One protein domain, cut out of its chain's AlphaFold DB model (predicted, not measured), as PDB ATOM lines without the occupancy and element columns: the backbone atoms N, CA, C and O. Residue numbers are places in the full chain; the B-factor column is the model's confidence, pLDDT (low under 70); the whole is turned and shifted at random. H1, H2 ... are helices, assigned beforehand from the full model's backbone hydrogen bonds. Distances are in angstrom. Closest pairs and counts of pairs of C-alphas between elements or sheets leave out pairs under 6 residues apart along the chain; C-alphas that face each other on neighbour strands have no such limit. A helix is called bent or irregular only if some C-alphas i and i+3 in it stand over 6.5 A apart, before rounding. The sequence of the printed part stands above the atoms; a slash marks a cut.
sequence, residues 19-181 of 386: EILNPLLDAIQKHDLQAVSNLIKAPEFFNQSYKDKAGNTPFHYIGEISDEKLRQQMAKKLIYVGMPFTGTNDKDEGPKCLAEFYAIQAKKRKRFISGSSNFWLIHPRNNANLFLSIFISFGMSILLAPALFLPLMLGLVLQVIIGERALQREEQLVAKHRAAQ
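This is residues 19 to 181 of the 386 residues of the protein "Ankyrin repeats (3 copies)" of Candidatus Berkiella aquae (UniProt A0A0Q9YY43). A head of four short helices, H1 to H4, sits at one end, and a long two-sided arm runs out from it: H5 and H6 lead outward in a broken line on one side, and the long helix H7 folds back on the other side to the head. The two sides of the arm are only loosely joined, and the arm makes the length. The printed part has 163 residues with seven named helices in the order H1 to H7 and no named strand; the class is all helix. The whole is loose, with a radius of gyration of the C-alphas of 21.8 A, and spans 74 by 29 by 27 A.

Begin at H1, residues 23 to 29, which forms a helical hairpin with H2, residues 33 to 39: they touch at a shallow tilt of 14 degrees, opposite ways, and the C-alphas of Ala 27 and Ala 35 are closest, 5.8 A apart. H1 also touches H3, residues 58 to 62, where the closest C-alphas, of Leu 25 and Pro 58, are 6.0 A apart. Next look at H4, residues 68 to 81, the hub, which touches three helices. It touches H2 at a shallow tilt of 16 degrees, the same way, closest at the C-alphas of Leu 33 and Met 74, 6.4 A. With residues 71 to 75 alone it touches H3, closest at the C-alphas of Ile 62 and Arg 71, 5.8 A. H5, residues 98 to 115, touches H4 with residues 100 to 108 alone, at a steep tilt of 59 degrees, and the closest C-alphas, of Lys 76 and Ile 104, are 6.3 A apart. H6, residues 128 to 144, is apart from H5. H7, residues 146 to 181, is close to H6 but not clearly touching, opposite ways at a shallow tilt of 30 degrees; the closest C-alphas, of Ile 142 and Phe 149, are 6.2 A apart. H5 and H7 are near each other. In H1 to H5 every O i to N i+4 pair is within hydrogen-bond range; in H6 it is 11 of 13 and in H7 30 of 32.

Find C-alpha 23 at (199.241, 125.702, 65.616), where H1 begins. H4 is 20.2 A long, H5 25.7 A and H6 25.2 A. H7 runs 53.0 A from C-alpha 146 at (198.055, 140.982, 124.939) to C-alpha 181 at (208.654, 135.670, 73.292); it is only just irregular, with C-alphas 147 and 150 6.51 A apart.

The two C-alphas farthest apart are those of Glu 19 and Leu 143, 74.5 A. The printed part has no cut. The links H2 to H3, H4 to H5 and H5 to H6 are long. Residues 124 to 129 stand free, and so do residues 143 to 148, of which 146 to 148 belong to H7. Look for pLDDT under 70 at residues 19 to 21 and 111 to 144; the mean of the printed part is 80.9.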
ATOM      1  N   GLU A  19     201.547 126.219  54.423       47.31
ATOM      2  CA  GLU A  19     202.687 126.854  55.080       47.31
ATOM      3  C   GLU A  19     202.817 126.343  56.515       47.31
ATOM      4  O   GLU A  19     201.803 126.036  57.129       47.31
ATOM      5  N   ILE A  20     204.048 126.250  57.040       47.50
ATOM      6  CA  ILE A  20     204.377 125.782  58.402       47.50
ATOM      7  C   ILE A  20     203.381 126.379  59.401       47.50
ATOM      8  O   ILE A  20     203.467 127.547  59.784       47.50
ATOM      9  N   LEU A  21     202.383 125.569  59.738       57.19
ATOM     10  CA  LEU A  21     201.148 126.035  60.328       57.19
ATOM     11  C   LEU A  21     201.447 126.297  61.791       57.19
ATOM     12  O   LEU A  21     201.616 125.354  62.561       57.19
ATOM     13  N   ASN A  22     201.574 127.566  62.173       84.62
ATOM     14  CA  ASN A  22     201.671 127.897  63.579       84.62
ATOM     15  C   ASN A  22     200.385 127.391  64.258       84.62
ATOM     16  O   ASN A  22     199.318 127.953  63.986       84.62
ATOM     17  N   PRO A  23     200.449 126.365  65.130       90.56
ATOM     18  CA  PRO A  23     199.241 125.702  65.616       90.56
ATOM     19  C   PRO A  23     198.326 126.654  66.387       90.56
ATOM     20  O   PRO A  23     197.111 126.480  66.400       90.56
ATOM     21  N   LEU A  24     198.901 127.690  67.010       93.50
ATOM     22  CA  LEU A  24     198.127 128.703  67.713       93.50
ATOM     23  C   LEU A  24     197.387 129.622  66.741       93.50
ATOM     24  O   LEU A  24     196.221 129.920  66.976       93.50
ATOM     25  N   LEU A  25     198.048 130.070  65.669       92.94
ATOM     26  CA  LEU A  25     197.401 130.924  64.670       92.94
ATOM     27  C   LEU A  25     196.271 130.176  63.965       92.94
ATOM     28  O   LEU A  25     195.188 130.730  63.809       92.94
ATOM     29  N   ASP A  26     196.490 128.906  63.626       92.12
ATOM     30  CA  ASP A  26     195.463 128.045  63.038       92.12
ATOM     31  C   ASP A  26     194.273 127.838  63.981       92.12
ATOM     32  O   ASP A  26     193.127 128.022  63.575       92.12
ATOM     33  N   ALA A  27     194.524 127.548  65.261       95.00
ATOM     34  CA  ALA A  27     193.463 127.424  66.259       95.00
ATOM     35  C   ALA A  27     192.653 128.724  66.412       95.00
ATOM     36  O   ALA A  27     191.426 128.684  66.507       95.00
ATOM     37  N   ILE A  28     193.320 129.884  66.393       95.38
ATOM     38  CA  ILE A  28     192.656 131.194  66.453       95.38
ATOM     39  C   ILE A  28     191.805 131.419  65.205       95.38
ATOM     40  O   ILE A  28     190.636 131.768  65.336       95.38
ATOM     41  N   GLN A  29     192.352 131.189  64.012       93.25
ATOM     42  CA  GLN A  29     191.635 131.368  62.745       93.25
ATOM     43  C   GLN A  29     190.435 130.424  62.610       93.25
ATOM     44  O   GLN A  29     189.408 130.805  62.056       93.25
ATOM     45  N   LYS A  30     190.538 129.207  63.154       94.94
ATOM     46  CA  LYS A  30     189.442 128.229  63.224       94.94
ATOM     47  C   LYS A  30     188.439 128.505  64.341       94.94
ATOM     48  O   LYS A  30     187.498 127.733  64.500       94.94
ATOM     49  N   HIS A  31     188.628 129.577  65.112       96.44
ATOM     50  CA  HIS A  31     187.784 129.922  66.253       96.44
ATOM     51  C   HIS A  31     187.757 128.826  67.346       96.44
ATOM     52  O   HIS A  31     186.829 128.761  68.155       96.44
ATOM     53  N   ASP A  32     188.796 127.986  67.419       96.56
ATOM     54  CA  ASP A  32     188.886 126.859  68.348       96.56
ATOM     55  C   ASP A  32     189.511 127.283  69.687       96.56
ATOM     56  O   ASP A  32     190.720 127.203  69.933       96.56
ATOM     57  N   LEU A  33     188.648 127.732  70.600       96.31
ATOM     58  CA  LEU A  33     189.043 128.138  71.949       96.31
ATOM     59  C   LEU A  33     189.661 126.991  72.772       96.31
ATOM     60  O   LEU A  33     190.473 127.244  73.676       96.31
ATOM     61  N   GLN A  34     189.274 125.742  72.500       96.44
ATOM     62  CA  GLN A  34     189.768 124.589  73.243       96.44
ATOM     63  C   GLN A  34     191.193 124.245  72.811       96.44
ATOM     64  O   GLN A  34     192.053 124.065  73.677       96.44
ATOM     65  N   ALA A  35     191.473 124.245  71.507       95.19
ATOM     66  CA  ALA A  35     192.828 124.099  70.984       95.19
ATOM     67  C   ALA A  35     193.750 125.207  71.509       95.19
ATOM     68  O   ALA A  35     194.815 124.899  72.048       95.19
ATOM     69  N   VAL A  36     193.309 126.475  71.488       95.69
ATOM     70  CA  VAL A  36     194.058 127.585  72.109       95.69
ATOM     71  C   VAL A  36     194.344 127.284  73.586       95.69
ATOM     72  O   VAL A  36     195.477 127.421  74.042       95.69
ATOM     73  N   SER A  37     193.341 126.821  74.341       95.12
ATOM     74  CA  SER A  37     193.490 126.500  75.769       95.12
ATOM     75  C   SER A  37     194.429 125.324  76.051       95.12
ATOM     76  O   SER A  37     194.988 125.250  77.145       95.12
ATOM     77  N   ASN A  38     194.583 124.399  75.107       94.12
ATOM     78  CA  ASN A  38     195.506 123.278  75.230       94.12
ATOM     79  C   ASN A  38     196.936 123.707  74.878       94.12
ATOM     80  O   ASN A  38     197.863 123.383  75.616       94.12
ATOM     81  N   LEU A  39     197.107 124.499  73.816       92.88
ATOM     82  CA  LEU A  39     198.415 124.977  73.360       92.88
ATOM     83  C   LEU A  39     199.119 125.851  74.402       92.88
ATOM     84  O   LEU A  39     200.304 125.659  74.649       92.88
ATOM     85  N   ILE A  40     198.393 126.746  75.080       92.50
ATOM     86  CA  ILE A  40     198.972 127.621  76.120       92.50
ATOM     87  C   ILE A  40     199.515 126.867  77.343       92.50
ATOM     88  O   ILE A  40     200.186 127.466  78.178       92.50
ATOM     89  N   LYS A  41     199.182 125.579  77.499       90.56
ATOM     90  CA  LYS A  41     199.680 124.737  78.595       90.56
ATOM     91  C   LYS A  41     200.994 124.037  78.243       90.56
ATOM     92  O   LYS A  41     201.580 123.408  79.118       90.56
ATOM     93  N   ALA A  42     201.436 124.109  76.987       88.75
ATOM     94  CA  ALA A  42     202.678 123.484  76.560       88.75
ATOM     95  C   ALA A  42     203.887 124.173  77.232       88.75
ATOM     96  O   ALA A  42     203.943 125.404  77.240       88.75
ATOM     97  N   PRO A  43     204.874 123.418  77.755       81.62
ATOM     98  CA  PRO A  43     206.053 123.993  78.411       81.62
ATOM     99  C   PRO A  43     206.847 124.958  77.522       81.62
ATOM    100  O   PRO A  43     207.394 125.943  78.006       81.62
ATOM    101  N   GLU A  44     206.880 124.689  76.217       80.88
ATOM    102  CA  GLU A  44     207.659 125.455  75.239       80.88
ATOM    103  C   GLU A  44     206.871 126.589  74.579       80.88
ATOM    104  O   GLU A  44     207.363 127.204  73.638       80.88
ATOM    105  N   PHE A  45     205.660 126.891  75.062       86.62
ATOM    106  CA  PHE A  45     204.771 127.865  74.427       86.62
ATOM    107  C   PHE A  45     205.485 129.196  74.139       86.62
ATOM    108  O   PHE A  45     205.494 129.655  73.008       86.62
ATOM    109  N   PHE A  46     206.185 129.783  75.112       83.94
ATOM    110  CA  PHE A  46     206.861 131.075  74.921       83.94
ATOM    111  C   PHE A  46     208.223 131.008  74.217       83.94
ATOM    112  O   PHE A  46     208.815 132.051  73.961       83.94
ATOM    113  N   ASN A  47     208.717 129.814  73.882       83.88
ATOM    114  CA  ASN A  47     210.036 129.634  73.264       83.88
ATOM    115  C   ASN A  47     209.979 129.686  71.727       83.88
ATOM    116  O   ASN A  47     210.976 129.424  71.055       83.88
ATOM    117  N   GLN A  48     208.818 130.009  71.156       86.88
ATOM    118  CA  GLN A  48     208.620 130.111  69.716       86.88
ATOM    119  C   GLN A  48     207.954 131.430  69.323       86.88
ATOM    120  O   GLN A  48     207.117 131.983  70.037       86.88
ATOM    121  N   SER A  49     208.311 131.941  68.143       88.75
ATOM    122  CA  SER A  49     207.638 133.110  67.583       88.75
ATOM    123  C   SER A  49     206.255 132.713  67.085       88.75
ATOM    124  O   SER A  49     206.097 131.723  66.366       88.75
ATOM    125  N   TYR A  50     205.257 133.522  67.435       89.69
ATOM    126  CA  TYR A  50     203.895 133.369  66.930       89.69
ATOM    127  C   TYR A  50     203.548 134.322  65.790       89.69
ATOM    128  O   TYR A  50     202.375 134.486  65.464       89.69
ATOM    129  N   LYS A  51     204.554 134.960  65.188       90.06
ATOM    130  CA  LYS A  51     204.356 135.830  64.032       90.06
ATOM    131  C   LYS A  51     204.231 135.016  62.746       90.06
ATOM    132  O   LYS A  51     205.056 134.137  62.489       90.06
ATOM    133  N   ASP A  52     203.238 135.345  61.924       90.50
ATOM    134  CA  ASP A  52     203.108 134.823  60.557       90.50
ATOM    135  C   ASP A  52     204.149 135.449  59.601       90.50
ATOM    136  O   ASP A  52     204.972 136.277  60.003       90.50
ATOM    137  N   LYS A  53     204.086 135.113  58.305       86.31
ATOM    138  CA  LYS A  53     204.956 135.676  57.251       86.31
ATOM    139  C   LYS A  53     204.790 137.178  56.981       86.31
ATOM    140  O   LYS A  53     205.636 137.743  56.285       86.31
ATOM    141  N   ALA A  54     203.745 137.809  57.500       88.81
ATOM    142  CA  ALA A  54     203.533 139.253  57.455       88.81
ATOM    143  C   ALA A  54     203.858 139.932  58.801       88.81
ATOM    144  O   ALA A  54     203.650 141.134  58.954       88.81
ATOM    145  N   GLY A  55     204.353 139.177  59.788       89.62
ATOM    146  CA  GLY A  55     204.652 139.677  61.127       89.62
ATOM    147  C   GLY A  55     203.426 139.764  62.045       89.62
ATOM    148  O   GLY A  55     203.560 140.194  63.189       89.62
ATOM    149  N   ASN A  56     202.241 139.356  61.582       92.44
ATOM    150  CA  ASN A  56     201.007 139.391  62.356       92.44
ATOM    151  C   ASN A  56     201.117 138.470  63.568       92.44
ATOM    152  O   ASN A  56     201.398 137.276  63.457       92.44
ATOM    153  N   THR A  57     200.864 139.044  64.736       93.38
ATOM    154  CA  THR A  57     200.812 138.331  66.016       93.38
ATOM    155  C   THR A  57     199.464 137.619  66.195       93.38
ATOM    156  O   THR A  57     198.487 137.990  65.539       93.38
ATOM    157  N   PRO A  58     199.333 136.685  67.158       95.25
ATOM    158  CA  PRO A  58     198.039 136.107  67.534       95.25
ATOM    159  C   PRO A  58     196.944 137.152  67.781       95.25
ATOM    160  O   PRO A  58     195.783 136.943  67.438       95.25
ATOM    161  N   PHE A  59     197.313 138.315  68.327       96.56
ATOM    162  CA  PHE A  59     196.370 139.389  68.621       96.56
ATOM    163  C   PHE A  59     195.870 140.134  67.381       96.56
ATOM    164  O   PHE A  59     194.765 140.668  67.440       96.56
ATOM    165  N   HIS A  60     196.612 140.129  66.267       95.75
ATOM    166  CA  HIS A  60     196.097 140.646  64.995       95.75
ATOM    167  C   HIS A  60     194.886 139.825  64.557       95.75
ATOM    168  O   HIS A  60     193.821 140.394  64.358       95.75
ATOM    169  N   TYR A  61     195.013 138.496  64.539       95.94
ATOM    170  CA  TYR A  61     193.917 137.599  64.167       95.94
ATOM    171  C   TYR A  61     192.762 137.628  65.163       95.94
ATOM    172  O   TYR A  61     191.607 137.686  64.757       95.94
ATOM    173  N   ILE A  62     193.048 137.658  66.470       96.94
ATOM    174  CA  ILE A  62     191.992 137.806  67.483       96.94
ATOM    175  C   ILE A  62     191.220 139.111  67.263       96.94
ATOM    176  O   ILE A  62     189.996 139.115  67.349       96.94
ATOM    177  N   GLY A  63     191.905 140.207  66.926       95.25
ATOM    178  CA  GLY A  63     191.273 141.491  66.615       95.25
ATOM    179  C   GLY A  63     190.368 141.481  65.377       95.25
ATOM    180  O   GLY A  63     189.593 142.414  65.198       95.25
ATOM    181  N   GLU A  64     190.440 140.450  64.534       95.06
ATOM    182  CA  GLU A  64     189.583 140.291  63.351       95.06
ATOM    183  C   GLU A  64     188.337 139.438  63.613       95.06
ATOM    184  O   GLU A  64     187.404 139.444  62.807       95.06
ATOM    185  N   ILE A  65     188.273 138.750  64.756       96.12
ATOM    186  CA  ILE A  65     187.111 137.950  65.145       96.12
ATOM    187  C   ILE A  65     185.924 138.885  65.382       96.12
ATOM    188  O   ILE A  65     185.954 139.737  66.271       96.12
ATOM    189  N   SER A  66     184.855 138.707  64.602       95.62
ATOM    190  CA  SER A  66     183.652 139.546  64.695       95.62
ATOM    191  C   SER A  66     182.844 139.289  65.973       95.62
ATOM    192  O   SER A  66     182.322 140.235  66.558       95.62
ATOM    193  N   ASP A  67     182.784 138.036  66.443       97.06
ATOM    194  CA  ASP A  67     182.149 137.677  67.718       97.06
ATOM    195  C   ASP A  67     182.955 138.243  68.898       97.06
ATOM    196  O   ASP A  67     184.020 137.734  69.258       97.06
ATOM    197  N   GLU A  68     182.421 139.294  69.522       96.69
ATOM    198  CA  GLU A  68     183.026 139.959  70.674       96.69
ATOM    199  C   GLU A  68     183.254 139.009  71.855       96.69
ATOM    200  O   GLU A  68     184.301 139.061  72.503       96.69
ATOM    201  N   LYS A  69     182.306 138.112  72.141       96.88
ATOM    202  CA  LYS A  69     182.401 137.218  73.298       96.88
ATOM    203  C   LYS A  69     183.527 136.213  73.092       96.88
ATOM    204  O   LYS A  69     184.317 135.988  74.014       96.88
ATOM    205  N   LEU A  70     183.619 135.628  71.901       97.19
ATOM    206  CA  LEU A  70     184.705 134.715  71.553       97.19
ATOM    207  C   LEU A  70     186.059 135.437  71.540       97.19
ATOM    208  O   LEU A  70     187.014 134.959  72.159       97.19
ATOM    209  N   ARG A  71     186.125 136.611  70.901       97.56
ATOM    210  CA  ARG A  71     187.325 137.456  70.841       97.56
ATOM    211  C   ARG A  71     187.872 137.756  72.236       97.56
ATOM    212  O   ARG A  71     189.044 137.489  72.510       97.56
ATOM    213  N   GLN A  72     187.011 138.210  73.149       96.88
ATOM    214  CA  GLN A  72     187.380 138.483  74.539       96.88
ATOM    215  C   GLN A  72     187.859 137.227  75.269       96.88
ATOM    216  O   GLN A  72     188.809 137.294  76.054       96.88
ATOM    217  N   GLN A  73     187.228 136.071  75.036       97.25
ATOM    218  CA  GLN A  73     187.644 134.810  75.654       97.25
ATOM    219  C   GLN A  73     189.037 134.378  75.188       97.25
ATOM    220  O   GLN A  73     189.868 134.031  76.034       97.25
ATOM    221  N   MET A  74     189.320 134.453  73.887       97.31
ATOM    222  CA  MET A  74     190.641 134.141  73.334       97.31
ATOM    223  C   MET A  74     191.708 135.121  73.827       97.31
ATOM    224  O   MET A  74     192.728 134.696  74.377       97.31
ATOM    225  N   ALA A  75     191.445 136.428  73.725       97.19
ATOM    226  CA  ALA A  75     192.355 137.466  74.207       97.19
ATOM    227  C   ALA A  75     192.684 137.267  75.690       97.19
ATOM    228  O   ALA A  75     193.847 137.291  76.092       97.19
ATOM    229  N   LYS A  76     191.668 136.987  76.516       95.88
ATOM    230  CA  LYS A  76     191.846 136.728  77.946       95.88
ATOM    231  C   LYS A  76     192.770 135.544  78.210       95.88
ATOM    232  O   LYS A  76     193.631 135.661  79.078       95.88
ATOM    233  N   LYS A  77     192.619 134.430  77.487       95.31
ATOM    234  CA  LYS A  77     193.476 133.244  77.658       95.31
ATOM    235  C   LYS A  77     194.948 133.588  77.435       95.31
ATOM    236  O   LYS A  77     195.763 133.280  78.301       95.31
ATOM    237  N   LEU A  78     195.265 134.292  76.348       94.62
ATOM    238  CA  LEU A  78     196.640 134.659  75.988       94.62
ATOM    239  C   LEU A  78     197.233 135.747  76.896       94.62
ATOM    240  O   LEU A  78     198.356 135.614  77.381       94.62
ATOM    241  N   ILE A  79     196.464 136.795  77.207       92.44
ATOM    242  CA  ILE A  79     196.908 137.870  78.112       92.44
ATOM    243  C   ILE A  79     197.205 137.309  79.507       92.44
ATOM    244  O   ILE A  79     198.151 137.737  80.170       92.44
ATOM    245  N   TYR A  80     196.407 136.343  79.973       88.69
ATOM    246  CA  TYR A  80     196.546 135.807  81.324       88.69
ATOM    247  C   TYR A  80     197.789 134.934  81.483       88.69
ATOM    248  O   TYR A  80     198.380 134.972  82.559       88.69
ATOM    249  N   VAL A  81     198.225 134.239  80.430       88.25
ATOM    250  CA  VAL A  81     199.501 133.501  80.438       88.25
ATOM    251  C   VAL A  81     200.724 134.399  80.219       88.25
ATOM    252  O   VAL A  81     201.853 133.950  80.389       88.25
ATOM    253  N   GLY A  82     200.511 135.685  79.919       88.00
ATOM    254  CA  GLY A  82     201.573 136.683  79.806       88.00
ATOM    255  C   GLY A  82     201.985 137.020  78.376       88.00
ATOM    256  O   GLY A  82     202.956 137.756  78.204       88.00
ATOM    257  N   MET A  83     201.250 136.548  77.364       90.62
ATOM    258  CA  MET A  83     201.564 136.846  75.969       90.62
ATOM    259  C   MET A  83     201.438 138.355  75.682       90.62
ATOM    260  O   MET A  83     200.421 138.963  76.043       90.62
ATOM    261  N   PRO A  84     202.446 138.980  75.046       88.75
ATOM    262  CA  PRO A  84     202.376 140.385  74.669       88.75
ATOM    263  C   PRO A  84     201.343 140.602  73.554       88.75
ATOM    264  O   PRO A  84     201.301 139.862  72.574       88.75
ATOM    265  N   PHE A  85     200.522 141.647  73.693       91.12
ATOM    266  CA  PHE A  85     199.468 141.999  72.729       91.12
ATOM    267  C   PHE A  85     199.700 143.331  72.011       91.12
ATOM    268  O   PHE A  85     198.922 143.705  71.144       91.12
ATOM    269  N   THR A  86     200.765 144.050  72.358       87.06
ATOM    270  CA  THR A  86     201.143 145.337  71.752       87.06
ATOM    271  C   THR A  86     202.135 145.172  70.599       87.06
ATOM    272  O   THR A  86     202.718 146.151  70.144       87.06
ATOM    273  N   GLY A  87     202.401 143.932  70.178       83.69
ATOM    274  CA  GLY A  87     203.314 143.653  69.074       83.69
ATOM    275  C   GLY A  87     202.742 144.162  67.755       83.69
ATOM    276  O   GLY A  87     201.547 144.006  67.512       83.69
ATOM    277  N   THR A  88     203.604 144.739  66.924       88.38
ATOM    278  CA  THR A  88     203.269 145.209  65.577       88.38
ATOM    279  C   THR A  88     203.666 144.184  64.518       88.38
ATOM    280  O   THR A  88     204.555 143.355  64.756       88.38
ATOM    281  N   ASN A  89     202.992 144.222  63.367       91.00
ATOM    282  CA  ASN A  89     203.353 143.425  62.193       91.00
ATOM    283  C   ASN A  89     204.510 144.060  61.394       91.00
ATOM    284  O   ASN A  89     205.086 145.066  61.807       91.00
ATOM    285  N   ASP A  90     204.872 143.476  60.246       88.00
ATOM    286  CA  ASP A  90     205.976 143.976  59.409       88.00
ATOM    287  C   ASP A  90     205.674 145.330  58.732       88.00
ATOM    288  O   ASP A  90     206.570 145.924  58.134       88.00
ATOM    289  N   LYS A  91     204.435 145.829  58.836       89.19
ATOM    290  CA  LYS A  91     204.011 147.174  58.409       89.19
ATOM    291  C   LYS A  91     203.902 148.162  59.576       89.19
ATOM    292  O   LYS A  91     203.341 149.239  59.407       89.19
ATOM    293  N   ASP A  92     204.383 147.778  60.757       88.06
ATOM    294  CA  ASP A  92     204.244 148.531  62.005       88.06
ATOM    295  C   ASP A  92     202.785 148.783  62.438       88.06
ATOM    296  O   ASP A  92     202.503 149.641  63.275       88.06
ATOM    297  N   GLU A  93     201.844 147.986  61.931       92.19
ATOM    298  CA  GLU A  93     200.442 148.036  62.338       92.19
ATOM    299  C   GLU A  93     200.258 147.235  63.630       92.19
ATOM    300  O   GLU A  93     200.838 146.161  63.798       92.19
ATOM    301  N   GLY A  94     199.463 147.763  64.562       92.88
ATOM    302  CA  GLY A  94     199.057 147.048  65.772       92.88
ATOM    303  C   GLY A  94     197.703 146.339  65.609       92.88
ATOM    304  O   GLY A  94     196.951 146.626  64.675       92.88
ATOM    305  N   PRO A  95     197.325 145.456  66.548       94.44
ATOM    306  CA  PRO A  95     196.015 144.810  66.538       94.44
ATOM    307  C   PRO A  95     194.843 145.801  66.598       94.44
ATOM    308  O   PRO A  95     194.842 146.717  67.422       94.44
ATOM    309  N   LYS A  96     193.787 145.559  65.806       93.00
ATOM    310  CA  LYS A  96     192.596 146.431  65.706       93.00
ATOM    311  C   LYS A  96     191.898 146.692  67.053       93.00
ATOM    312  O   LYS A  96     191.436 147.800  67.303       93.00
ATOM    313  N   CYS A  97     191.846 145.701  67.946       93.25
ATOM    314  CA  CYS A  97     191.112 145.770  69.220       93.25
ATOM    315  C   CYS A  97     192.005 146.087  70.438       93.25
ATOM    316  O   CYS A  97     191.768 145.588  71.538       93.25
ATOM    317  N   LEU A  98     193.037 146.921  70.276       92.94
ATOM    318  CA  LEU A  98     194.040 147.168  71.322       92.94
ATOM    319  C   LEU A  98     193.446 147.689  72.650       92.94
ATOM    320  O   LEU A  98     193.827 147.225  73.725       92.94
ATOM    321  N   ALA A  99     192.486 148.619  72.590       94.00
ATOM    322  CA  ALA A  99     191.826 149.173  73.779       94.00
ATOM    323  C   ALA A  99     191.085 148.097  74.597       94.00
ATOM    324  O   ALA A  99     191.130 148.096  75.829       94.00
ATOM    325  N   GLU A 100     190.460 147.137  73.911       94.88
ATOM    326  CA  GLU A 100     189.791 145.990  74.529       94.88
ATOM    327  C   GLU A 100     190.804 145.111  75.281       94.88
ATOM    328  O   GLU A 100     190.583 144.726  76.433       94.88
ATOM    329  N   PHE A 101     191.967 144.858  74.676       95.44
ATOM    330  CA  PHE A 101     193.030 144.055  75.284       95.44
ATOM    331  C   PHE A 101     193.628 144.729  76.526       95.44
ATOM    332  O   PHE A 101     193.826 144.067  77.552       95.44
ATOM    333  N   TYR A 102     193.809 146.053  76.501       93.56
ATOM    334  CA  TYR A 102     194.187 146.813  77.697       93.56
ATOM    335  C   TYR A 102     193.147 146.691  78.815       93.56
ATOM    336  O   TYR A 102     193.512 146.471  79.974       93.56
ATOM    337  N   ALA A 103     191.853 146.763  78.490       94.00
ATOM    338  CA  ALA A 103     190.791 146.592  79.478       94.00
ATOM    339  C   ALA A 103     190.812 145.185  80.109       94.00
ATOM    340  O   ALA A 103     190.624 145.043  81.323       94.00
ATOM    341  N   ILE A 104     191.095 144.143  79.322       93.44
ATOM    342  CA  ILE A 104     191.257 142.766  79.817       93.44
ATOM    343  C   ILE A 104     192.462 142.660  80.764       93.44
ATOM    344  O   ILE A 104     192.338 142.092  81.854       93.44
ATOM    345  N   GLN A 105     193.610 143.241  80.401       90.19
ATOM    346  CA  GLN A 105     194.803 143.246  81.254       90.19
ATOM    347  C   GLN A 105     194.562 144.001  82.574       90.19
ATOM    348  O   GLN A 105     194.921 143.507  83.647       90.19
ATOM    349  N   ALA A 106     193.889 145.153  82.526       87.06
ATOM    350  CA  ALA A 106     193.529 145.924  83.715       87.06
ATOM    351  C   ALA A 106     192.584 145.142  84.648       87.06
ATOM    352  O   ALA A 106     192.767 145.149  85.869       87.06
ATOM    353  N   LYS A 107     191.608 144.409  84.089       88.56
ATOM    354  CA  LYS A 107     190.712 143.524  84.855       88.56
ATOM    355  C   LYS A 107     191.470 142.379  85.534       88.56
ATOM    356  O   LYS A 107     191.154 142.067  86.683       88.56
ATOM    357  N   LYS A 108     192.474 141.779  84.873       83.69
ATOM    358  CA  LYS A 108     193.349 140.756  85.482       83.69
ATOM    359  C   LYS A 108     194.023 141.304  86.738       83.69
ATOM    360  O   LYS A 108     193.905 140.708  87.805       83.69
ATOM    361  N   ARG A 109     194.655 142.475  86.611       72.12
ATOM    362  CA  ARG A 109     195.376 143.135  87.706       72.12
ATOM    363  C   ARG A 109     194.453 143.452  88.884       72.12
ATOM    364  O   ARG A 109     194.792 143.142  90.018       72.12
ATOM    365  N   LYS A 110     193.251 143.983  88.619       73.75
ATOM    366  CA  LYS A 110     192.248 144.260  89.665       73.75
ATOM    367  C   LYS A 110     191.773 142.994  90.385       73.75
ATOM    368  O   LYS A 110     191.725 143.001  91.607       73.75
ATOM    369  N   ARG A 111     191.456 141.913  89.656       69.25
ATOM    370  CA  ARG A 111     191.015 140.641  90.266       69.25
ATOM    371  C   ARG A 111     192.086 139.990  91.121       69.25
ATOM    372  O   ARG A 111     191.747 139.398  92.134       69.25
ATOM    373  N   PHE A 112     193.345 140.078  90.712       62.19
ATOM    374  CA  PHE A 112     194.437 139.551  91.519       62.19
ATOM    375  C   PHE A 112     194.556 140.313  92.847       62.19
ATOM    376  O   PHE A 112     194.674 139.699  93.900       62.19
ATOM    377  N   ILE A 113     194.411 141.643  92.807       58.41
ATOM    378  CA  ILE A 113     194.429 142.504  94.000       58.41
ATOM    379  C   ILE A 113     193.183 142.299  94.887       58.41
ATOM    380  O   ILE A 113     193.274 142.443  96.100       58.41
ATOM    381  N   SER A 114     192.015 141.979  94.312       55.66
ATOM    382  CA  SER A 114     190.756 141.823  95.062       55.66
ATOM    383  C   SER A 114     190.432 140.387  95.495       55.66
ATOM    384  O   SER A 114     189.629 140.197  96.400       55.66
ATOM    385  N   GLY A 115     190.975 139.374  94.812       50.62
ATOM    386  CA  GLY A 115     190.712 137.949  95.068       50.62
ATOM    387  C   GLY A 115     191.434 137.409  96.302       50.62
ATOM    388  O   GLY A 115     191.027 136.400  96.868       50.62
ATOM    389  N   SER A 116     192.460 138.112  96.763       51.84
ATOM    390  CA  SER A 116     192.960 138.031  98.124       51.84
ATOM    391  C   SER A 116     192.147 139.017  98.962       51.84
ATOM    392  O   SER A 116     192.517 140.173  99.134       51.84
ATOM    393  N   SER A 117     190.996 138.579  99.470       47.81
ATOM    394  CA  SER A 117     190.061 139.402 100.260       47.81
ATOM    395  C   SER A 117     190.698 140.108 101.472       47.81
ATOM    396  O   SER A 117     190.131 141.072 101.973       47.81
ATOM    397  N   ASN A 118     191.909 139.711 101.883       48.59
ATOM    398  CA  ASN A 118     192.697 140.364 102.932       48.59
ATOM    399  C   ASN A 118     193.789 141.330 102.417       48.59
ATOM    400  O   ASN A 118     194.423 141.999 103.220       48.59
ATOM    401  N   PHE A 119     194.046 141.433 101.110       45.53
ATOM    402  CA  PHE A 119     195.198 142.173 100.557       45.53
ATOM    403  C   PHE A 119     194.951 143.677 100.388       45.53
ATOM    404  O   PHE A 119     195.892 144.470 100.430       45.53
ATOM    405  N   TRP A 120     193.684 144.102 100.295       45.94
ATOM    406  CA  TRP A 120     193.306 145.525 100.343       45.94
ATOM    407  C   TRP A 120     193.713 146.219 101.653       45.94
ATOM    408  O   TRP A 120     193.849 147.442 101.675       45.94
ATOM    409  N   LEU A 121     193.954 145.449 102.721       48.38
ATOM    410  CA  LEU A 121     194.385 145.973 104.014       48.38
ATOM    411  C   LEU A 121     195.866 146.378 104.048       48.38
ATOM    412  O   LEU A 121     196.249 147.067 104.989       48.38
ATOM    413  N   ILE A 122     196.707 145.972 103.081       49.00
ATOM    414  CA  ILE A 122     198.168 146.099 103.241       49.00
ATOM    415  C   ILE A 122     198.927 146.686 102.041       49.00
ATOM    416  O   ILE A 122     200.131 146.495 101.913       49.00
ATOM    417  N   HIS A 123     198.290 147.479 101.176       47.19
ATOM    418  CA  HIS A 123     199.063 148.333 100.263       47.19
ATOM    419  C   HIS A 123     199.292 149.724 100.881       47.19
ATOM    420  O   HIS A 123     198.389 150.565 100.846       47.19
ATOM    421  N   PRO A 124     200.495 150.024 101.414       47.62
ATOM    422  CA  PRO A 124     200.762 151.291 102.104       47.62
ATOM    423  C   PRO A 124     200.747 152.507 101.173       47.62
ATOM    424  O   PRO A 124     200.649 153.636 101.641       47.62
ATOM    425  N   ARG A 125     200.826 152.309  99.850       49.06
ATOM    426  CA  ARG A 125     200.993 153.420  98.903       49.06
ATOM    427  C   ARG A 125     199.751 154.286  98.692       49.06
ATOM    428  O   ARG A 125     199.933 155.447  98.353       49.06
ATOM    429  N   ASN A 126     198.538 153.769  98.919       50.84
ATOM    430  CA  ASN A 126     197.304 154.529  98.656       50.84
ATOM    431  C   ASN A 126     196.361 154.690  99.857       50.84
ATOM    432  O   ASN A 126     195.439 155.491  99.766       50.84
ATOM    433  N   ASN A 127     196.581 153.990 100.978       54.81
ATOM    434  CA  ASN A 127     195.626 153.957 102.093       54.81
ATOM    435  C   ASN A 127     196.293 154.222 103.456       54.81
ATOM    436  O   ASN A 127     196.127 153.445 104.397       54.81
ATOM    437  N   ALA A 128     197.033 155.329 103.588       57.59
ATOM    438  CA  ALA A 128     197.630 155.743 104.866       57.59
ATOM    439  C   ALA A 128     196.587 155.831 106.002       57.59
ATOM    440  O   ALA A 128     196.854 155.414 107.126       57.59
ATOM    441  N   ASN A 129     195.366 156.270 105.679       55.12
ATOM    442  CA  ASN A 129     194.259 156.381 106.633       55.12
ATOM    443  C   ASN A 129     193.761 155.018 107.141       55.12
ATOM    444  O   ASN A 129     193.381 154.910 108.302       55.12
ATOM    445  N   LEU A 130     193.803 153.973 106.304       58.41
ATOM    446  CA  LEU A 130     193.402 152.615 106.689       58.41
ATOM    447  C   LEU A 130     194.461 151.969 107.591       58.41
ATOM    448  O   LEU A 130     194.132 151.340 108.590       58.41
ATOM    449  N   PHE A 131     195.744 152.172 107.279       57.94
ATOM    450  CA  PHE A 131     196.837 151.733 108.153       57.94
ATOM    451  C   PHE A 131     196.777 152.419 109.515       57.94
ATOM    452  O   PHE A 131     196.953 151.754 110.532       57.94
ATOM    453  N   LEU A 132     196.485 153.723 109.540       59.97
ATOM    454  CA  LEU A 132     196.335 154.486 110.772       59.97
ATOM    455  C   LEU A 132     195.124 154.009 111.588       59.97
ATOM    456  O   LEU A 132     195.261 153.794 112.789       59.97
ATOM    457  N   SER A 133     193.967 153.764 110.957       60.94
ATOM    458  CA  SER A 133     192.779 153.257 111.661       60.94
ATOM    459  C   SER A 133     192.986 151.844 112.207       60.94
ATOM    460  O   SER A 133     192.582 151.560 113.331       60.94
ATOM    461  N   ILE A 134     193.660 150.970 111.451       65.19
ATOM    462  CA  ILE A 134     194.038 149.630 111.917       65.19
ATOM    463  C   ILE A 134     194.992 149.760 113.107       65.19
ATOM    464  O   ILE A 134     194.728 149.164 114.141       65.19
ATOM    465  N   PHE A 135     196.037 150.589 113.028       66.06
ATOM    466  CA  PHE A 135     196.959 150.802 114.151       66.06
ATOM    467  C   PHE A 135     196.256 151.324 115.414       66.06
ATOM    468  O   PHE A 135     196.552 150.845 116.507       66.06
ATOM    469  N   ILE A 136     195.307 152.256 115.276       67.69
ATOM    470  CA  ILE A 136     194.536 152.813 116.401       67.69
ATOM    471  C   ILE A 136     193.614 151.747 117.019       67.69
ATOM    472  O   ILE A 136     193.625 151.557 118.235       67.69
ATOM    473  N   SER A 137     192.862 150.999 116.204       63.97
ATOM    474  CA  SER A 137     191.993 149.916 116.694       63.97
ATOM    475  C   SER A 137     192.784 148.763 117.325       63.97
ATOM    476  O   SER A 137     192.371 148.202 118.344       63.97
ATOM    477  N   PHE A 138     193.948 148.430 116.764       65.69
ATOM    478  CA  PHE A 138     194.837 147.410 117.317       65.69
ATOM    479  C   PHE A 138     195.516 147.884 118.611       65.69
ATOM    480  O   PHE A 138     195.626 147.087 119.539       65.69
ATOM    481  N   GLY A 139     195.868 149.169 118.739       66.88
ATOM    482  CA  GLY A 139     196.410 149.755 119.973       66.88
ATOM    483  C   GLY A 139     195.483 149.599 121.184       66.88
ATOM    484  O   GLY A 139     195.942 149.260 122.272       66.88
ATOM    485  N   MET A 140     194.169 149.736 120.979       64.25
ATOM    486  CA  MET A 140     193.163 149.509 122.030       64.25
ATOM    487  C   MET A 140     192.999 148.024 122.395       64.25
ATOM    488  O   MET A 140     192.683 147.694 123.533       64.25
ATOM    489  N   SER A 141     193.263 147.114 121.455       63.12
ATOM    490  CA  SER A 141     193.157 145.663 121.673       63.12
ATOM    491  C   SER A 141     194.355 145.081 122.443       63.12
ATOM    492  O   SER A 141     194.204 144.085 123.151       63.12
ATOM    493  N   ILE A 142     195.529 145.725 122.370       63.81
ATOM    494  CA  ILE A 142     196.724 145.372 123.167       63.81
ATOM    495  C   ILE A 142     196.436 145.467 124.671       63.81
ATOM    496  O   ILE A 142     196.920 144.638 125.437       63.81
ATOM    497  N   LEU A 143     195.621 146.445 125.085       66.88
ATOM    498  CA  LEU A 143     195.231 146.655 126.485       66.88
ATOM    499  C   LEU A 143     194.286 145.567 127.022       66.88
ATOM    500  O   LEU A 143     194.315 145.283 128.215       66.88
ATOM    501  N   LEU A 144     193.470 144.954 126.159       69.88
ATOM    502  CA  LEU A 144     192.434 143.989 126.551       69.88
ATOM    503  C   LEU A 144     192.893 142.522 126.483       69.88
ATOM    504  O   LEU A 144     192.430 141.713 127.284       69.88
ATOM    505  N   ALA A 145     193.780 142.153 125.546       74.25
ATOM    506  CA  ALA A 145     194.199 140.757 125.351       74.25
ATOM    507  C   ALA A 145     195.613 140.616 124.732       74.25
ATOM    508  O   ALA A 145     195.763 140.159 123.591       74.25
ATOM    509  N   PRO A 146     196.688 140.947 125.473       72.19
ATOM    510  CA  PRO A 146     198.055 140.982 124.939       72.19
ATOM    511  C   PRO A 146     198.569 139.618 124.439       72.19
ATOM    512  O   PRO A 146     199.356 139.567 123.494       72.19
ATOM    513  N   ALA A 147     198.086 138.507 125.010       77.69
ATOM    514  CA  ALA A 147     198.482 137.152 124.611       77.69
ATOM    515  C   ALA A 147     197.975 136.743 123.211       77.69
ATOM    516  O   ALA A 147     198.616 135.938 122.538       77.69
ATOM    517  N   LEU A 148     196.850 137.306 122.749       73.19
ATOM    518  CA  LEU A 148     196.273 137.020 121.425       73.19
ATOM    519  C   LEU A 148     196.766 137.989 120.347       73.19
ATOM    520  O   LEU A 148     196.727 137.675 119.159       73.19
ATOM    521  N   PHE A 149     197.268 139.153 120.753       73.88
ATOM    522  CA  PHE A 149     197.705 140.207 119.847       73.88
ATOM    523  C   PHE A 149     198.903 139.791 118.981       73.88
ATOM    524  O   PHE A 149     198.865 139.912 117.757       73.88
ATOM    525  N   LEU A 150     199.957 139.262 119.609       74.31
ATOM    526  CA  LEU A 150     201.181 138.827 118.928       74.31
ATOM    527  C   LEU A 150     200.928 137.793 117.812       74.31
ATOM    528  O   LEU A 150     201.361 138.052 116.689       74.31
ATOM    529  N   PRO A 151     200.228 136.662 118.045       78.50
ATOM    530  CA  PRO A 151     199.974 135.679 116.990       78.50
ATOM    531  C   PRO A 151     199.073 136.214 115.869       78.50
ATOM    532  O   PRO A 151     199.288 135.870 114.706       78.50
ATOM    533  N   LEU A 152     198.113 137.093 116.178       73.25
ATOM    534  CA  LEU A 152     197.216 137.689 115.181       73.25
ATOM    535  C   LEU A 152     197.965 138.688 114.284       73.25
ATOM    536  O   LEU A 152     197.836 138.641 113.061       73.25
ATOM    537  N   MET A 153     198.841 139.509 114.871       73.62
ATOM    538  CA  MET A 153     199.745 140.390 114.126       73.62
ATOM    539  C   MET A 153     200.753 139.603 113.284       73.62
ATOM    540  O   MET A 153     200.976 139.947 112.122       73.62
ATOM    541  N   LEU A 154     201.326 138.522 113.823       75.62
ATOM    542  CA  LEU A 154     202.240 137.656 113.073       75.62
ATOM    543  C   LEU A 154     201.531 137.016 111.871       75.62
ATOM    544  O   LEU A 154     202.080 137.004 110.771       75.62
ATOM    545  N   GLY A 155     200.301 136.529 112.070       75.81
ATOM    546  CA  GLY A 155     199.460 135.948 111.025       75.81
ATOM    547  C   GLY A 155     199.124 136.946 109.917       75.81
ATOM    548  O   GLY A 155     199.263 136.611 108.740       75.81
ATOM    549  N   LEU A 156     198.762 138.183 110.276       74.12
ATOM    550  CA  LEU A 156     198.528 139.252 109.305       74.12
ATOM    551  C   LEU A 156     199.796 139.556 108.508       74.12
ATOM    552  O   LEU A 156     199.743 139.489 107.285       74.12
ATOM    553  N   VAL A 157     200.936 139.791 109.170       75.25
ATOM    554  CA  VAL A 157     202.234 140.061 108.518       75.25
ATOM    555  C   VAL A 157     202.640 138.923 107.573       75.25
ATOM    556  O   VAL A 157     203.048 139.175 106.438       75.25
ATOM    557  N   LEU A 158     202.478 137.665 107.994       74.38
ATOM    558  CA  LEU A 158     202.721 136.490 107.152       74.38
ATOM    559  C   LEU A 158     201.830 136.486 105.903       74.38
ATOM    560  O   LEU A 158     202.339 136.223 104.815       74.38
ATOM    561  N   GLN A 159     200.542 136.822 106.022       73.00
ATOM    562  CA  GLN A 159     199.637 136.919 104.870       73.00
ATOM    563  C   GLN A 159     200.077 137.999 103.873       73.00
ATOM    564  O   GLN A 159     200.056 137.738 102.668       73.00
ATOM    565  N   VAL A 160     200.543 139.165 104.343       72.75
ATOM    566  CA  VAL A 160     201.116 140.218 103.474       72.75
ATOM    567  C   VAL A 160     202.309 139.683 102.704       72.75
ATOM    568  O   VAL A 160     202.354 139.773 101.482       72.75
ATOM    569  N   ILE A 161     203.266 139.096 103.425       75.19
ATOM    570  CA  ILE A 161     204.534 138.637 102.859       75.19
ATOM    571  C   ILE A 161     204.279 137.519 101.844       75.19
ATOM    572  O   ILE A 161     204.899 137.494 100.782       75.19
ATOM    573  N   ILE A 162     203.369 136.591 102.147       76.06
ATOM    574  CA  ILE A 162     202.973 135.523 101.223       76.06
ATOM    575  C   ILE A 162     202.296 136.117  99.982       76.06
ATOM    576  O   ILE A 162     202.638 135.722  98.867       76.06
ATOM    577  N   GLY A 163     201.387 137.081 100.160       71.44
ATOM    578  CA  GLY A 163     200.689 137.759  99.066       71.44
ATOM    579  C   GLY A 163     201.631 138.533  98.142       71.44
ATOM    580  O   GLY A 163     201.593 138.340  96.927       71.44
ATOM    581  N   GLU A 164     202.531 139.346  98.697       72.12
ATOM    582  CA  GLU A 164     203.538 140.077  97.920       72.12
ATOM    583  C   GLU A 164     204.485 139.127  97.184       72.12
ATOM    584  O   GLU A 164     204.767 139.333  96.006       72.12
ATOM    585  N   ARG A 165     204.931 138.041  97.831       75.31
ATOM    586  CA  ARG A 165     205.764 137.025  97.169       75.31
ATOM    587  C   ARG A 165     205.027 136.327  96.032       75.31
ATOM    588  O   ARG A 165     205.646 136.034  95.013       75.31
ATOM    589  N   ALA A 166     203.737 136.036  96.188       75.56
ATOM    590  CA  ALA A 166     202.931 135.441  95.126       75.56
ATOM    591  C   ALA A 166     202.788 136.398  93.931       75.56
ATOM    592  O   ALA A 166     202.996 135.975  92.795       75.56
ATOM    593  N   LEU A 167     202.526 137.686  94.191       76.69
ATOM    594  CA  LEU A 167     202.463 138.722  93.155       76.69
ATOM    595  C   LEU A 167     203.799 138.865  92.421       76.69
ATOM    596  O   LEU A 167     203.839 138.815  91.196       76.69
ATOM    597  N   GLN A 168     204.899 138.983  93.170       79.75
ATOM    598  CA  GLN A 168     206.242 139.092  92.604       79.75
ATOM    599  C   GLN A 168     206.589 137.877  91.742       79.75
ATOM    600  O   GLN A 168     207.148 138.039  90.663       79.75
ATOM    601  N   ARG A 169     206.231 136.662  92.180       80.19
ATOM    602  CA  ARG A 169     206.436 135.442  91.384       80.19
ATOM    603  C   ARG A 169     205.645 135.468  90.081       80.19
ATOM    604  O   ARG A 169     206.193 135.090  89.051       80.19
ATOM    605  N   GLU A 170     204.387 135.902  90.108       81.19
ATOM    606  CA  GLU A 170     203.590 136.009  88.883       81.19
ATOM    607  C   GLU A 170     204.159 137.076  87.938       81.19
ATOM    608  O   GLU A 170     204.313 136.815  86.746       81.19
ATOM    609  N   GLU A 171     204.525 138.253  88.451       83.38
ATOM    610  CA  GLU A 171     205.139 139.319  87.651       83.38
ATOM    611  C   GLU A 171     206.472 138.874  87.039       83.38
ATOM    612  O   GLU A 171     206.699 139.100  85.849       83.38
ATOM    613  N   GLN A 172     207.316 138.178  87.805       86.50
ATOM    614  CA  GLN A 172     208.566 137.595  87.313       86.50
ATOM    615  C   GLN A 172     208.322 136.539  86.232       86.50
ATOM    616  O   GLN A 172     209.013 136.534  85.215       86.50
ATOM    617  N   LEU A 173     207.330 135.665  86.414       84.81
ATOM    618  CA  LEU A 173     206.984 134.637  85.433       84.81
ATOM    619  C   LEU A 173     206.462 135.257  84.129       84.81
ATOM    620  O   LEU A 173     206.905 134.884  83.047       84.81
ATOM    621  N   VAL A 174     205.588 136.262  84.221       83.62
ATOM    622  CA  VAL A 174     205.106 137.014  83.055       83.62
ATOM    623  C   VAL A 174     206.247 137.772  82.374       83.62
ATOM    624  O   VAL A 174     206.310 137.788  81.147       83.62
ATOM    625  N   ALA A 175     207.158 138.382  83.134       86.38
ATOM    626  CA  ALA A 175     208.335 139.047  82.579       86.38
ATOM    627  C   ALA A 175     209.238 138.054  81.834       86.38
ATOM    628  O   ALA A 175     209.641 138.333  80.707       86.38
ATOM    629  N   LYS A 176     209.467 136.865  82.405       88.06
ATOM    630  CA  LYS A 176     210.214 135.778  81.760       88.06
ATOM    631  C   LYS A 176     209.554 135.332  80.453       88.06
ATOM    632  O   LYS A 176     210.232 135.217  79.441       88.06
ATOM    633  N   HIS A 177     208.238 135.125  80.452       87.31
ATOM    634  CA  HIS A 177     207.495 134.755  79.243       87.31
ATOM    635  C   HIS A 177     207.573 135.832  78.156       87.31
ATOM    636  O   HIS A 177     207.714 135.516  76.978       87.31
ATOM    637  N   ARG A 178     207.513 137.112  78.542       86.44
ATOM    638  CA  ARG A 178     207.677 138.229  77.604       86.44
ATOM    639  C   ARG A 178     209.080 138.280  77.015       86.44
ATOM    640  O   ARG A 178     209.189 138.483  75.813       86.44
ATOM    641  N   ALA A 179     210.112 138.087  77.833       89.00
ATOM    642  CA  ALA A 179     211.496 138.049  77.371       89.00
ATOM    643  C   ALA A 179     211.724 136.889  76.388       89.00
ATOM    644  O   ALA A 179     212.237 137.113  75.298       89.00
ATOM    645  N   ALA A 180     211.234 135.688  76.717       89.56
ATOM    646  CA  ALA A 180     211.311 134.526  75.832       89.56
ATOM    647  C   ALA A 180     210.596 134.768  74.490       89.56
ATOM    648  O   ALA A 180     211.166 134.516  73.429       89.56
ATOM    649  N   GLN A 181     209.388 135.343  74.517       89.12
ATOM    650  CA  GLN A 181     208.654 135.670  73.292       89.12
ATOM    651  C   GLN A 181     209.380 136.725  72.449       89.12
ATOM    652  O   GLN A 181     209.402 136.631  71.223       89.12
TER     653      GLN A 181